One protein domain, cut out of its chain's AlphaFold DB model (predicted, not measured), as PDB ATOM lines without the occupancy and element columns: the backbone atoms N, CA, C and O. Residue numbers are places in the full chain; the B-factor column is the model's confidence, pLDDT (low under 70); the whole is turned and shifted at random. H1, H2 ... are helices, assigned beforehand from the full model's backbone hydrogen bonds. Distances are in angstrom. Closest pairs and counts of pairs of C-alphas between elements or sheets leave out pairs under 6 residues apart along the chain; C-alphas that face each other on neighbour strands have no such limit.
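Overview. This is residues 2 to 89 of the 109 residues of the protein "Sulfatase domain-containing protein" of Gammaproteobacteria bacterium (UniProt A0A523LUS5). One long helix, H3, makes the longest axis; H1 lies side by side with its later half, and short H2 packs on its earlier half. Two long stretches without named elements, residues 17 to 37 and 76 to 89, fold back along the length. The printed part has 88 residues, with three named helices in the order H1, H2, H3 and no named strand: all helix. It is only just loose, close to compact, with a radius of gyration of the C-alphas of 14.8 A, and elongated, spanning 47 by 24 by 19 A.

Arrangement. H3, residues 50 to 75, touches H1, residues 2 to 16, with its residues 61 to 73 alone; the closest C-alphas of the two, those of Ser 6 and Gly 65, are 5.1 A apart. They run the same way at a shallow tilt of 11 degrees. H2, residues 38 to 42, touches residues 53 to 61 of H3 alone; the closest C-alphas, of Asp 40 and Ala 57, are 5.0 A apart. H1 and H2 are apart. In H1, H2 and H3 every O i to N i+4 pair is within hydrogen-bond range.

Along the chain. H1 begins at C-alpha 2 (19.569, -2.097, -48.155) and is 21.3 A long. H2 measures 6.0 A. H3 measures 37.0 A and ends at C-alpha 75 (16.365, -17.597, -34.308).

Size, cuts and confidence. The C-alphas farthest apart, of Asn 18 and Glu 48, are 47.4 A apart. The link from H1 to H2 is long, 21 residues. The printed part has no cut, and no printed residue is under 70 in pLDDT.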
ATOM      1  N   THR A   2      19.732  -1.851 -49.601       95.25
ATOM      2  CA  THR A   2      19.569  -2.097 -48.155       95.25
ATOM      3  C   THR A   2      18.941  -3.453 -47.820       95.25
ATOM      4  O   THR A   2      19.520  -4.207 -47.042       95.25
ATOM      5  N   ASP A   3      17.811  -3.802 -48.446       96.25
ATOM      6  CA  ASP A   3      17.165  -5.099 -48.193       96.25
ATOM      7  C   ASP A   3      18.074  -6.263 -48.626       96.25
ATOM      8  O   ASP A   3      18.339  -7.152 -47.831       96.25
ATOM      9  N   TYR A   4      18.680  -6.186 -49.818       97.50
ATOM     10  CA  TYR A   4      19.622  -7.200 -50.317       97.50
ATOM     11  C   TYR A   4      20.788  -7.466 -49.351       97.50
ATOM     12  O   TYR A   4      21.089  -8.618 -49.058       97.50
ATOM     13  N   LEU A   5      21.438  -6.418 -48.826       98.19
ATOM     14  CA  LEU A   5      22.533  -6.585 -47.861       98.19
ATOM     15  C   LEU A   5      22.059  -7.270 -46.571       98.19
ATOM     16  O   LEU A   5      22.779  -8.096 -46.014       98.19
ATOM     17  N   SER A   6      20.843  -6.953 -46.126       98.12
ATOM     18  CA  SER A   6      20.235  -7.574 -44.945       98.12
ATOM     19  C   SER A   6      19.913  -9.048 -45.198       98.12
ATOM     20  O   SER A   6      20.236  -9.896 -44.369       98.12
ATOM     21  N   ASP A   7      19.347  -9.369 -46.362       98.50
ATOM     22  CA  ASP A   7      19.010 -10.740 -46.752       98.50
ATOM     23  C   ASP A   7      20.263 -11.621 -46.859       98.50
ATOM     24  O   ASP A   7      20.274 -12.759 -46.383       98.50
ATOM     25  N   GLU A   8      21.348 -11.100 -47.440       98.69
ATOM     26  CA  GLU A   8      22.624 -11.820 -47.516       98.69
ATOM     27  C   GLU A   8      23.275 -11.994 -46.137       98.69
ATOM     28  O   GLU A   8      23.829 -13.059 -45.853       98.69
ATOM     29  N   ALA A   9      23.153 -11.009 -45.240       98.62
ATOM     30  CA  ALA A   9      23.614 -11.142 -43.859       98.62
ATOM     31  C   ALA A   9      22.850 -12.243 -43.103       98.62
ATOM     32  O   ALA A   9      23.468 -13.078 -42.440       98.62
ATOM     33  N   VAL A  10      21.523 -12.307 -43.254       98.75
ATOM     34  CA  VAL A  10      20.689 -13.369 -42.663       98.75
ATOM     35  C   VAL A  10      21.111 -14.748 -43.182       98.75
ATOM     36  O   VAL A  10      21.333 -15.668 -42.389       98.75
ATOM     37  N   LYS A  11      21.310 -14.896 -44.499       98.69
ATOM     38  CA  LYS A  11      21.813 -16.151 -45.093       98.69
ATOM     39  C   LYS A  11      23.193 -16.523 -44.555       98.69
ATOM     40  O   LYS A  11      23.436 -17.693 -44.247       98.69
ATOM     41  N   ALA A  12      24.091 -15.547 -44.422       98.56
ATOM     42  CA  ALA A  12      25.428 -15.764 -43.885       98.56
ATOM     43  C   ALA A  12      25.382 -16.241 -42.425       98.56
ATOM     44  O   ALA A  12      26.085 -17.196 -42.089       98.56
ATOM     45  N   ILE A  13      24.529 -15.656 -41.578       98.62
ATOM     46  CA  ILE A  13      24.321 -16.119 -40.194       98.62
ATOM     47  C   ILE A  13      23.851 -17.579 -40.190       98.62
ATOM     48  O   ILE A  13      24.480 -18.430 -39.559       98.62
ATOM     49  N   ALA A  14      22.802 -17.897 -40.953       98.44
ATOM     50  CA  ALA A  14      22.235 -19.246 -41.007       98.44
ATOM     51  C   ALA A  14      23.258 -20.305 -41.463       98.44
ATOM     52  O   ALA A  14      23.323 -21.411 -40.905       98.44
ATOM     53  N   ALA A  15      24.086 -19.966 -42.457       98.44
ATOM     54  CA  ALA A  15      25.145 -20.828 -42.980       98.44
ATOM     55  C   ALA A  15      26.304 -21.033 -41.988       98.44
ATOM     56  O   ALA A  15      26.978 -22.062 -42.038       98.44
ATOM     57  N   ASN A  16      26.533 -20.080 -41.079       98.06
ATOM     58  CA  ASN A  16      27.638 -20.110 -40.121       98.06
ATOM     59  C   ASN A  16      27.218 -20.459 -38.686       98.06
ATOM     60  O   ASN A  16      28.083 -20.516 -37.822       98.06
ATOM     61  N   ARG A  17      25.943 -20.778 -38.428       97.31
ATOM     62  CA  ARG A  17      25.385 -20.998 -37.076       97.31
ATOM     63  C   ARG A  17      26.124 -21.996 -36.167       97.31
ATOM     64  O   ARG A  17      25.946 -21.957 -34.962       97.31
ATOM     65  N   ASN A  18      26.948 -22.885 -36.725       97.81
ATOM     66  CA  ASN A  18      27.692 -23.906 -35.973       97.81
ATOM     67  C   ASN A  18      29.191 -23.589 -35.810       97.81
ATOM     68  O   ASN A  18      29.971 -24.477 -35.462       97.81
ATOM     69  N   ARG A  19      29.631 -22.360 -36.109       97.62
ATOM     70  CA  ARG A  19      31.019 -21.919 -35.913       97.62
ATOM     71  C   ARG A  19      31.080 -20.425 -35.582       97.62
ATOM     72  O   ARG A  19      30.224 -19.679 -36.048       97.62
ATOM     73  N   PRO A  20      32.103 -19.956 -34.849       98.00
ATOM     74  CA  PRO A  20      32.350 -18.525 -34.723       98.00
ATOM     75  C   PRO A  20      32.546 -17.887 -36.101       98.00
ATOM     76  O   PRO A  20      33.168 -18.484 -36.985       98.00
ATOM     77  N   PHE A  21      32.042 -16.670 -36.279       98.44
ATOM     78  CA  PHE A  21      32.217 -15.910 -37.510       98.44
ATOM     79  C   PHE A  21      32.463 -14.434 -37.218       98.44
ATOM     80  O   PHE A  21      32.109 -13.912 -36.164       98.44
ATOM     81  N   PHE A  22      33.063 -13.768 -38.198       98.44
ATOM     82  CA  PHE A  22      33.143 -12.320 -38.275       98.44
ATOM     83  C   PHE A  22      32.332 -11.864 -39.484       98.44
ATOM     84  O   PHE A  22      32.436 -12.457 -40.559       98.44
ATOM     85  N   MET A  23      31.531 -10.818 -39.308       98.50
ATOM     86  CA  MET A  23      30.740 -10.224 -40.376       98.50
ATOM     87  C   MET A  23      30.897  -8.712 -40.339       98.50
ATOM     88  O   MET A  23      30.600  -8.069 -39.335       98.50
ATOM     89  N   TYR A  24      31.336  -8.158 -41.463       98.38
ATOM     90  CA  TYR A  24      31.358  -6.725 -41.698       98.38
ATOM     91  C   TYR A  24      30.221  -6.365 -42.653       98.38
ATOM     92  O   TYR A  24      30.304  -6.620 -43.854       98.38
ATOM     93  N   LEU A  25      29.137  -5.824 -42.096       98.25
ATOM     94  CA  LEU A  25      27.936  -5.449 -42.836       98.25
ATOM     95  C   LEU A  25      27.921  -3.935 -43.078       98.25
ATOM     96  O   LEU A  25      27.413  -3.164 -42.268       98.25
ATOM     97  N   ALA A  26      28.509  -3.519 -44.198       97.62
ATOM     98  CA  ALA A  26      28.626  -2.116 -44.581       97.62
ATOM     99  C   ALA A  26      27.434  -1.675 -45.441       97.62
ATOM    100  O   ALA A  26      27.451  -1.798 -46.669       97.62
ATOM    101  N   TYR A  27      26.382  -1.175 -44.796       97.50
ATOM    102  CA  TYR A  27      25.273  -0.547 -45.507       97.50
ATOM    103  C   TYR A  27      25.722   0.731 -46.213       97.50
ATOM    104  O   TYR A  27      26.512   1.504 -45.684       97.50
ATOM    105  N   ASN A  28      25.164   0.981 -47.396       94.62
ATOM    106  CA  ASN A  28      25.359   2.249 -48.093       94.62
ATOM    107  C   ASN A  28      24.299   3.298 -47.718       94.62
ATOM    108  O   ASN A  28      24.472   4.468 -48.025       94.62
ATOM    109  N   ALA A  29      23.167   2.903 -47.127       94.31
ATOM    110  CA  ALA A  29      22.166   3.857 -46.661       94.31
ATOM    111  C   ALA A  29      22.707   4.622 -45.433       94.31
ATOM    112  O   ALA A  29      23.282   3.972 -44.563       94.31
ATOM    113  N   PRO A  30      22.507   5.953 -45.320       94.44
ATOM    114  CA  PRO A  30      21.679   6.817 -46.168       94.44
ATOM    115  C   PRO A  30      22.477   7.658 -47.197       94.44
ATOM    116  O   PRO A  30      22.068   8.771 -47.527       94.44
ATOM    117  N   HIS A  31      23.617   7.169 -47.697       94.38
ATOM    118  CA  HIS A  31      24.451   7.879 -48.677       94.38
ATOM    119  C   HIS A  31      23.689   8.180 -49.980       94.38
ATOM    120  O   HIS A  31      22.798   7.434 -50.387       94.38
ATOM    121  N   ASN A  32      24.067   9.257 -50.673       89.31
ATOM    122  CA  ASN A  32      23.494   9.589 -51.976       89.31
ATOM    123  C   ASN A  32      23.815   8.504 -53.040       89.31
ATOM    124  O   ASN A  32      24.827   7.804 -52.925       89.31
ATOM    125  N   PRO A  33      23.000   8.359 -54.106       93.88
ATOM    126  CA  PRO A  33      21.763   9.089 -54.406       93.88
ATOM    127  C   PRO A  33      20.619   8.760 -53.437       93.88
ATOM    128  O   PRO A  33      20.465   7.622 -53.006       93.88
ATOM    129  N   LEU A  34      19.794   9.764 -53.116       94.56
ATOM    130  CA  LEU A  34      18.651   9.594 -52.218       94.56
ATOM    131  C   LEU A  34      17.551   8.790 -52.914       94.56
ATOM    132  O   LEU A  34      16.889   9.275 -53.832       94.56
ATOM    133  N   GLN A  35      17.383   7.540 -52.490       95.75
ATOM    134  CA  GLN A  35      16.441   6.598 -53.079       95.75
ATOM    135  C   GLN A  35      15.843   5.727 -51.980       95.75
ATOM    136  O   GLN A  35      16.561   5.029 -51.266       95.75
ATOM    137  N   ALA A  36      14.519   5.733 -51.878       96.56
ATOM    138  CA  ALA A  36      13.777   4.898 -50.947       96.56
ATOM    139  C   ALA A  36      12.724   4.079 -51.692       96.56
ATOM    140  O   ALA A  36      12.284   4.448 -52.785       96.56
ATOM    141  N   THR A  37      12.299   2.965 -51.092       96.81
ATOM    142  CA  THR A  37      11.131   2.250 -51.605       96.81
ATOM    143  C   THR A  37       9.894   3.133 -51.455       96.81
ATOM    144  O   THR A  37       9.796   3.960 -50.543       96.81
ATOM    145  N   ARG A  38       8.910   2.936 -52.337       97.31
ATOM    146  CA  ARG A  38       7.628   3.640 -52.238       97.31
ATOM    147  C   ARG A  38       6.962   3.405 -50.878       97.31
ATOM    148  O   ARG A  38       6.464   4.352 -50.285       97.31
ATOM    149  N   ALA A  39       7.006   2.170 -50.379       97.62
ATOM    150  CA  ALA A  39       6.405   1.800 -49.103       97.62
ATOM    151  C   ALA A  39       7.045   2.548 -47.920       97.62
ATOM    152  O   ALA A  39       6.324   3.073 -47.072       97.62
ATOM    153  N   ASP A  40       8.379   2.651 -47.876       97.94
ATOM    154  CA  ASP A  40       9.066   3.385 -46.803       97.94
ATOM    155  C   ASP A  40       8.801   4.894 -46.880       97.94
ATOM    156  O   ASP A  40       8.628   5.540 -45.847       97.94
ATOM    157  N   TYR A  41       8.725   5.452 -48.091       98.19
ATOM    158  CA  TYR A  41       8.400   6.864 -48.297       98.19
ATOM    159  C   TYR A  41       6.958   7.194 -47.882       98.19
ATOM    160  O   TYR A  41       6.723   8.177 -47.179       98.19
ATOM    161  N   GLU A  42       5.984   6.371 -48.283       97.88
ATOM    162  CA  GLU A  42       4.565   6.560 -47.944       97.88
ATOM    163  C   GLU A  42       4.298   6.371 -46.443       97.88
ATOM    164  O   GLU A  42       3.489   7.104 -45.871       97.88
ATOM    165  N   ALA A  43       5.032   5.473 -45.774       98.19
ATOM    166  CA  ALA A  43       4.955   5.287 -44.322       98.19
ATOM    167  C   ALA A  43       5.332   6.552 -43.523       98.19
ATOM    168  O   ALA A  43       4.945   6.689 -42.362       98.19
ATOM    169  N   LEU A  44       6.062   7.486 -44.139       98.19
ATOM    170  CA  LEU A  44       6.505   8.745 -43.539       98.19
ATOM    171  C   LEU A  44       5.761   9.959 -44.114       98.19
ATOM    172  O   LEU A  44       6.301  11.062 -44.165       98.19
ATOM    173  N   GLY A  45       4.501   9.777 -44.526       97.38
ATOM    174  CA  GLY A  45       3.678  10.834 -45.130       97.38
ATOM    175  C   GLY A  45       3.512  12.109 -44.290       97.38
ATOM    176  O   GLY A  45       3.183  13.151 -44.846       97.38
ATOM    177  N   HIS A  46       3.787  12.042 -42.984       97.94
ATOM    178  CA  HIS A  46       3.769  13.179 -42.060       97.94
ATOM    179  C   HIS A  46       4.983  14.123 -42.191       97.94
ATOM    180  O   HIS A  46       4.933  15.234 -41.674       97.94
ATOM    181  N   ILE A  47       6.072  13.716 -42.857       98.12
ATOM    182  CA  ILE A  47       7.268  14.553 -43.064       98.12
ATOM    183  C   ILE A  47       7.095  15.351 -44.354       98.12
ATOM    184  O   ILE A  47       7.305  14.806 -45.426       98.12
ATOM    185  N   GLU A  48       6.694  16.617 -44.314       97.12
ATOM    186  CA  GLU A  48       6.387  17.382 -45.539       97.12
ATOM    187  C   GLU A  48       7.594  17.595 -46.467       97.12
ATOM    188  O   GLU A  48       7.449  17.485 -47.686       97.12
ATOM    189  N   ASP A  49       8.784  17.834 -45.905       97.12
ATOM    190  CA  ASP A  49      10.009  18.029 -46.681       97.12
ATOM    191  C   ASP A  49      10.407  16.743 -47.423       97.12
ATOM    192  O   ASP A  49      10.640  15.692 -46.821       97.12
ATOM    193  N   HIS A  50      10.481  16.826 -48.754       96.00
ATOM    194  CA  HIS A  50      10.748  15.669 -49.604       96.00
ATOM    195  C   HIS A  50      12.122  15.044 -49.333       96.00
ATOM    196  O   HIS A  50      12.225  13.821 -49.232       96.00
ATOM    197  N   VAL A  51      13.166  15.865 -49.205       96.31
ATOM    198  CA  VAL A  51      14.547  15.393 -49.024       96.31
ATOM    199  C   VAL A  51      14.667  14.667 -47.688       96.31
ATOM    200  O   VAL A  51      15.180  13.547 -47.635       96.31
ATOM    201  N   LEU A  52      14.107  15.256 -46.632       96.88
ATOM    202  CA  LEU A  52      14.055  14.667 -45.302       96.88
ATOM    203  C   LEU A  52      13.236  13.381 -45.311       96.88
ATOM    204  O   LEU A  52      13.650  12.398 -44.701       96.88
ATOM    205  N   ARG A  53      12.105  13.348 -46.029       98.06
ATOM    206  CA  ARG A  53      11.269  12.145 -46.115       98.06
ATOM    207  C   ARG A  53      11.999  11.000 -46.807       98.06
ATOM    208  O   ARG A  53      11.941   9.879 -46.309       98.06
ATOM    209  N   VAL A  54      12.703  11.252 -47.915       97.75
ATOM    210  CA  VAL A  54      13.505  10.208 -48.583       97.75
ATOM    211  C   VAL A  54      14.653   9.752 -47.681       97.75
ATOM    212  O   VAL A  54      14.846   8.548 -47.516       97.75
ATOM    213  N   TYR A  55      15.373  10.682 -47.051       97.19
ATOM    214  CA  TYR A  55      16.475  10.368 -46.139       97.19
ATOM    215  C   TYR A  55      16.010   9.521 -44.942       97.19
ATOM    216  O   TYR A  55      16.565   8.457 -44.664       97.19
ATOM    217  N   ALA A  56      14.921   9.930 -44.285       97.62
ATOM    218  CA  ALA A  56      14.309   9.186 -43.190       97.62
ATOM    219  C   ALA A  56      13.771   7.819 -43.647       97.62
ATOM    220  O   ALA A  56      13.880   6.842 -42.909       97.62
ATOM    221  N   ALA A  57      13.249   7.712 -44.873       98.25
ATOM    222  CA  ALA A  57      12.805   6.439 -45.439       98.25
ATOM    223  C   ALA A  57      13.979   5.472 -45.690       98.25
ATOM    224  O   ALA A  57      13.843   4.269 -45.462       98.25
ATOM    225  N   MET A  58      15.153   5.975 -46.087       98.19
ATOM    226  CA  MET A  58      16.373   5.164 -46.190       98.19
ATOM    227  C   MET A  58      16.843   4.663 -44.819       98.19
ATOM    228  O   MET A  58      17.189   3.487 -44.691       98.19
ATOM    229  N   ILE A  59      16.808   5.522 -43.794       97.75
ATOM    230  CA  ILE A  59      17.124   5.133 -42.408       97.75
ATOM    231  C   ILE A  59      16.119   4.098 -41.899       97.75
ATOM    232  O   ILE A  59      16.515   3.106 -41.295       97.75
ATOM    233  N   ARG A  60      14.827   4.268 -42.193       98.12
ATOM    234  CA  ARG A  60      13.787   3.292 -41.850       98.12
ATOM    235  C   ARG A  60      14.071   1.916 -42.456       98.12
ATOM    236  O   ARG A  60      13.888   0.908 -41.781       98.12
ATOM    237  N   ALA A  61      14.514   1.860 -43.713       98.06
ATOM    238  CA  ALA A  61      14.896   0.599 -44.346       98.06
ATOM    239  C   ALA A  61      16.138  -0.028 -43.688       98.06
ATOM    240  O   ALA A  61      16.177  -1.242 -43.497       98.06
ATOM    241  N   LEU A  62      17.130   0.791 -43.315       98.25
ATOM    242  CA  LEU A  62      18.322   0.350 -42.582       98.25
ATOM    243  C   LEU A  62      17.952  -0.250 -41.219       98.25
ATOM    244  O   LEU A  62      18.366  -1.366 -40.916       98.25
ATOM    245  N   ASP A  63      17.130   0.453 -40.440       98.38
ATOM    246  CA  ASP A  63      16.637   0.002 -39.134       98.38
ATOM    247  C   ASP A  63      15.906  -1.346 -39.241       98.38
ATOM    248  O   ASP A  63      16.214  -2.296 -38.518       98.38
ATOM    249  N   ARG A  64      15.024  -1.482 -40.240       98.12
ATOM    250  CA  ARG A  64      14.328  -2.745 -40.531       98.12
ATOM    251  C   ARG A  64      15.308  -3.879 -40.857       98.12
ATOM    252  O   ARG A  64      15.146  -4.995 -40.370       98.12
ATOM    253  N   GLY A  65      16.329  -3.586 -41.663       98.25
ATOM    254  CA  GLY A  65      17.389  -4.528 -42.022       98.25
ATOM    255  C   GLY A  65      18.190  -5.014 -40.814       98.25
ATOM    256  O   GLY A  65      18.369  -6.220 -40.641       98.25
ATOM    257  N   ILE A  66      18.590  -4.095 -39.929       98.44
ATOM    258  CA  ILE A  66      19.255  -4.423 -38.658       98.44
ATOM    259  C   ILE A  66      18.343  -5.300 -37.795       98.44
ATOM    260  O   ILE A  66      18.794  -6.314 -37.259       98.44
ATOM    261  N   GLY A  67      17.051  -4.969 -37.713       98.56
ATOM    262  CA  GLY A  67      16.052  -5.786 -37.025       98.56
ATOM    263  C   GLY A  67      16.021  -7.234 -37.522       98.56
ATOM    264  O   GLY A  67      16.032  -8.157 -36.706       98.56
ATOM    265  N   ASN A  68      16.066  -7.443 -38.843       98.69
ATOM    266  CA  ASN A  68      16.117  -8.778 -39.451       98.69
ATOM    267  C   ASN A  68      17.411  -9.531 -39.100       98.69
ATOM    268  O   ASN A  68      17.364 -10.718 -38.781       98.69
ATOM    269  N   VAL A  69      18.561  -8.850 -39.109       98.69
ATOM    270  CA  VAL A  69      19.858  -9.442 -38.730       98.69
ATOM    271  C   VAL A  69      19.852  -9.886 -37.266       98.69
ATOM    272  O   VAL A  69      20.228 -11.019 -36.961       98.69
ATOM    273  N   LEU A  70      19.372  -9.032 -36.357       98.75
ATOM    274  CA  LEU A  70      19.248  -9.370 -34.935       98.75
ATOM    275  C   LEU A  70      18.242 -10.508 -34.707       98.75
ATOM    276  O   LEU A  70      18.474 -11.380 -33.871       98.75
ATOM    277  N   ALA A  71      17.142 -10.533 -35.462       98.75
ATOM    278  CA  ALA A  71      16.175 -11.624 -35.407       98.75
ATOM    279  C   ALA A  71      16.785 -12.958 -35.861       98.75
ATOM    280  O   ALA A  71      16.561 -13.967 -35.197       98.75
ATOM    281  N   ALA A  72      17.606 -12.965 -36.914       98.69
ATOM    282  CA  ALA A  72      18.297 -14.170 -37.371       98.69
ATOM    283  C   ALA A  72      19.314 -14.696 -36.344       98.69
ATOM    284  O   ALA A  72      19.427 -15.908 -36.152       98.69
ATOM    285  N   LEU A  73      20.028 -13.805 -35.640       98.69
ATOM    286  CA  LEU A  73      20.887 -14.207 -34.518       98.69
ATOM    287  C   LEU A  73      20.070 -14.891 -33.411       98.69
ATOM    288  O   LEU A  73      20.475 -15.947 -32.928       98.69
ATOM    289  N   ARG A  74      18.907 -14.334 -33.048       98.56
ATOM    290  CA  ARG A  74      17.989 -14.946 -32.070       98.56
ATOM    291  C   ARG A  74      17.457 -16.297 -32.516       98.56
ATOM    292  O   ARG A  74      17.527 -17.257 -31.756       98.56
ATOM    293  N   GLU A  75      16.947 -16.377 -33.741       98.44
ATOM    294  CA  GLU A  75      16.365 -17.597 -34.308       98.44
ATOM    295  C   GLU A  75      17.362 -18.762 -34.302       98.44
ATOM    296  O   GLU A  75      16.995 -19.907 -34.039       98.44
ATOM    297  N   HIS A  76      18.642 -18.471 -34.541       98.19
ATOM    298  CA  HIS A  76      19.705 -19.470 -34.541       98.19
ATOM    299  C   HIS A  76      20.406 -19.655 -33.185       98.19
ATOM    300  O   HIS A  76      21.386 -20.398 -33.123       98.19
ATOM    301  N   GLY A  77      19.915 -19.032 -32.107       98.12
ATOM    302  CA  GLY A  77      20.465 -19.192 -30.753       98.12
ATOM    303  C   GLY A  77      21.858 -18.580 -30.567       98.12
ATOM    304  O   GLY A  77      22.647 -19.075 -29.767       98.12
ATOM    305  N   LEU A  78      22.184 -17.537 -31.335       98.38
ATOM    306  CA  LEU A  78      23.502 -16.893 -31.364       98.38
ATOM    307  C   LEU A  78      23.552 -15.569 -30.587       98.38
ATOM    308  O   LEU A  78      24.644 -15.036 -30.396       98.38
ATOM    309  N   GLU A  79      22.403 -15.026 -30.165       97.44
ATOM    310  CA  GLU A  79      22.298 -13.685 -29.555       97.44
ATOM    311  C   GLU A  79      23.212 -13.524 -28.329       97.44
ATOM    312  O   GLU A  79      23.976 -12.563 -28.267       97.44
ATOM    313  N   ASP A  80      23.236 -14.508 -27.426       97.75
ATOM    314  CA  ASP A  80      23.997 -14.435 -26.167       97.75
ATOM    315  C   ASP A  80      25.527 -14.461 -26.350       97.75
ATOM    316  O   ASP A  80      26.267 -14.058 -25.454       97.75
ATOM    317  N   ASN A  81      26.021 -14.940 -27.498       97.62
ATOM    318  CA  ASN A  81      27.454 -15.077 -27.784       97.62
ATOM    319  C   ASN A  81      27.885 -14.299 -29.039       97.62
ATOM    320  O   ASN A  81      28.850 -14.670 -29.711       97.62
ATOM    321  N   THR A  82      27.165 -13.225 -29.371       98.56
ATOM    322  CA  THR A  82      27.503 -12.337 -30.491       98.56
ATOM    323  C   THR A  82      27.669 -10.900 -30.003       98.56
ATOM    324  O   THR A  82      26.730 -10.293 -29.500       98.56
ATOM    325  N   LEU A  83      28.852 -10.314 -30.209       98.44
ATOM    326  CA  LEU A  83      29.052  -8.874 -30.037       98.44
ATOM    327  C   LEU A  83      28.641  -8.145 -31.320       98.44
ATOM    328  O   LEU A  83      29.282  -8.307 -32.360       98.44
ATOM    329  N   VAL A  84      27.606  -7.312 -31.231       98.38
ATOM    330  CA  VAL A  84      27.157  -6.455 -32.336       98.38
ATOM    331  C   VAL A  84      27.605  -5.021 -32.078       98.38
ATOM    332  O   VAL A  84      27.316  -4.451 -31.027       98.38
ATOM    333  N   ILE A  85      28.298  -4.429 -33.050       98.38
ATOM    334  CA  ILE A  85      28.703  -3.021 -33.030       98.38
ATOM    335  C   ILE A  85      28.037  -2.326 -34.213       98.38
ATOM    336  O   ILE A  85      28.187  -2.759 -35.354       98.38
ATOM    337  N   PHE A  86      27.324  -1.238 -33.933       97.88
ATOM    338  CA  PHE A  86      26.743  -0.364 -34.943       97.88
ATOM    339  C   PHE A  86      27.445   0.993 -34.895       97.88
ATOM    340  O   PHE A  86      27.560   1.598 -33.830       97.88
ATOM    341  N   SER A  87      27.935   1.451 -36.043       96.69
ATOM    342  CA  SER A  87      28.613   2.736 -36.194       96.69
ATOM    343  C   SER A  87      28.354   3.296 -37.585       96.69
ATOM    344  O   SER A  87      28.130   2.542 -38.530       96.69
ATOM    345  N   SER A  88      28.439   4.618 -37.699       94.69
ATOM    346  CA  SER A  88      28.604   5.306 -38.980       94.69
ATOM    347  C   SER A  88      30.086   5.328 -39.377       94.69
ATOM    348  O   SER A  88      30.955   5.214 -38.504       94.69
ATOM    349  N   ASP A  89      30.385   5.476 -40.668       94.25
ATOM    350  CA  ASP A  89      31.745   5.694 -41.183       94.25
ATOM    351  C   ASP A  89      32.191   7.160 -41.033       94.25
ATOM    352  O   ASP A  89      33.372   7.437 -40.809       94.25
TER     353      ASP A  89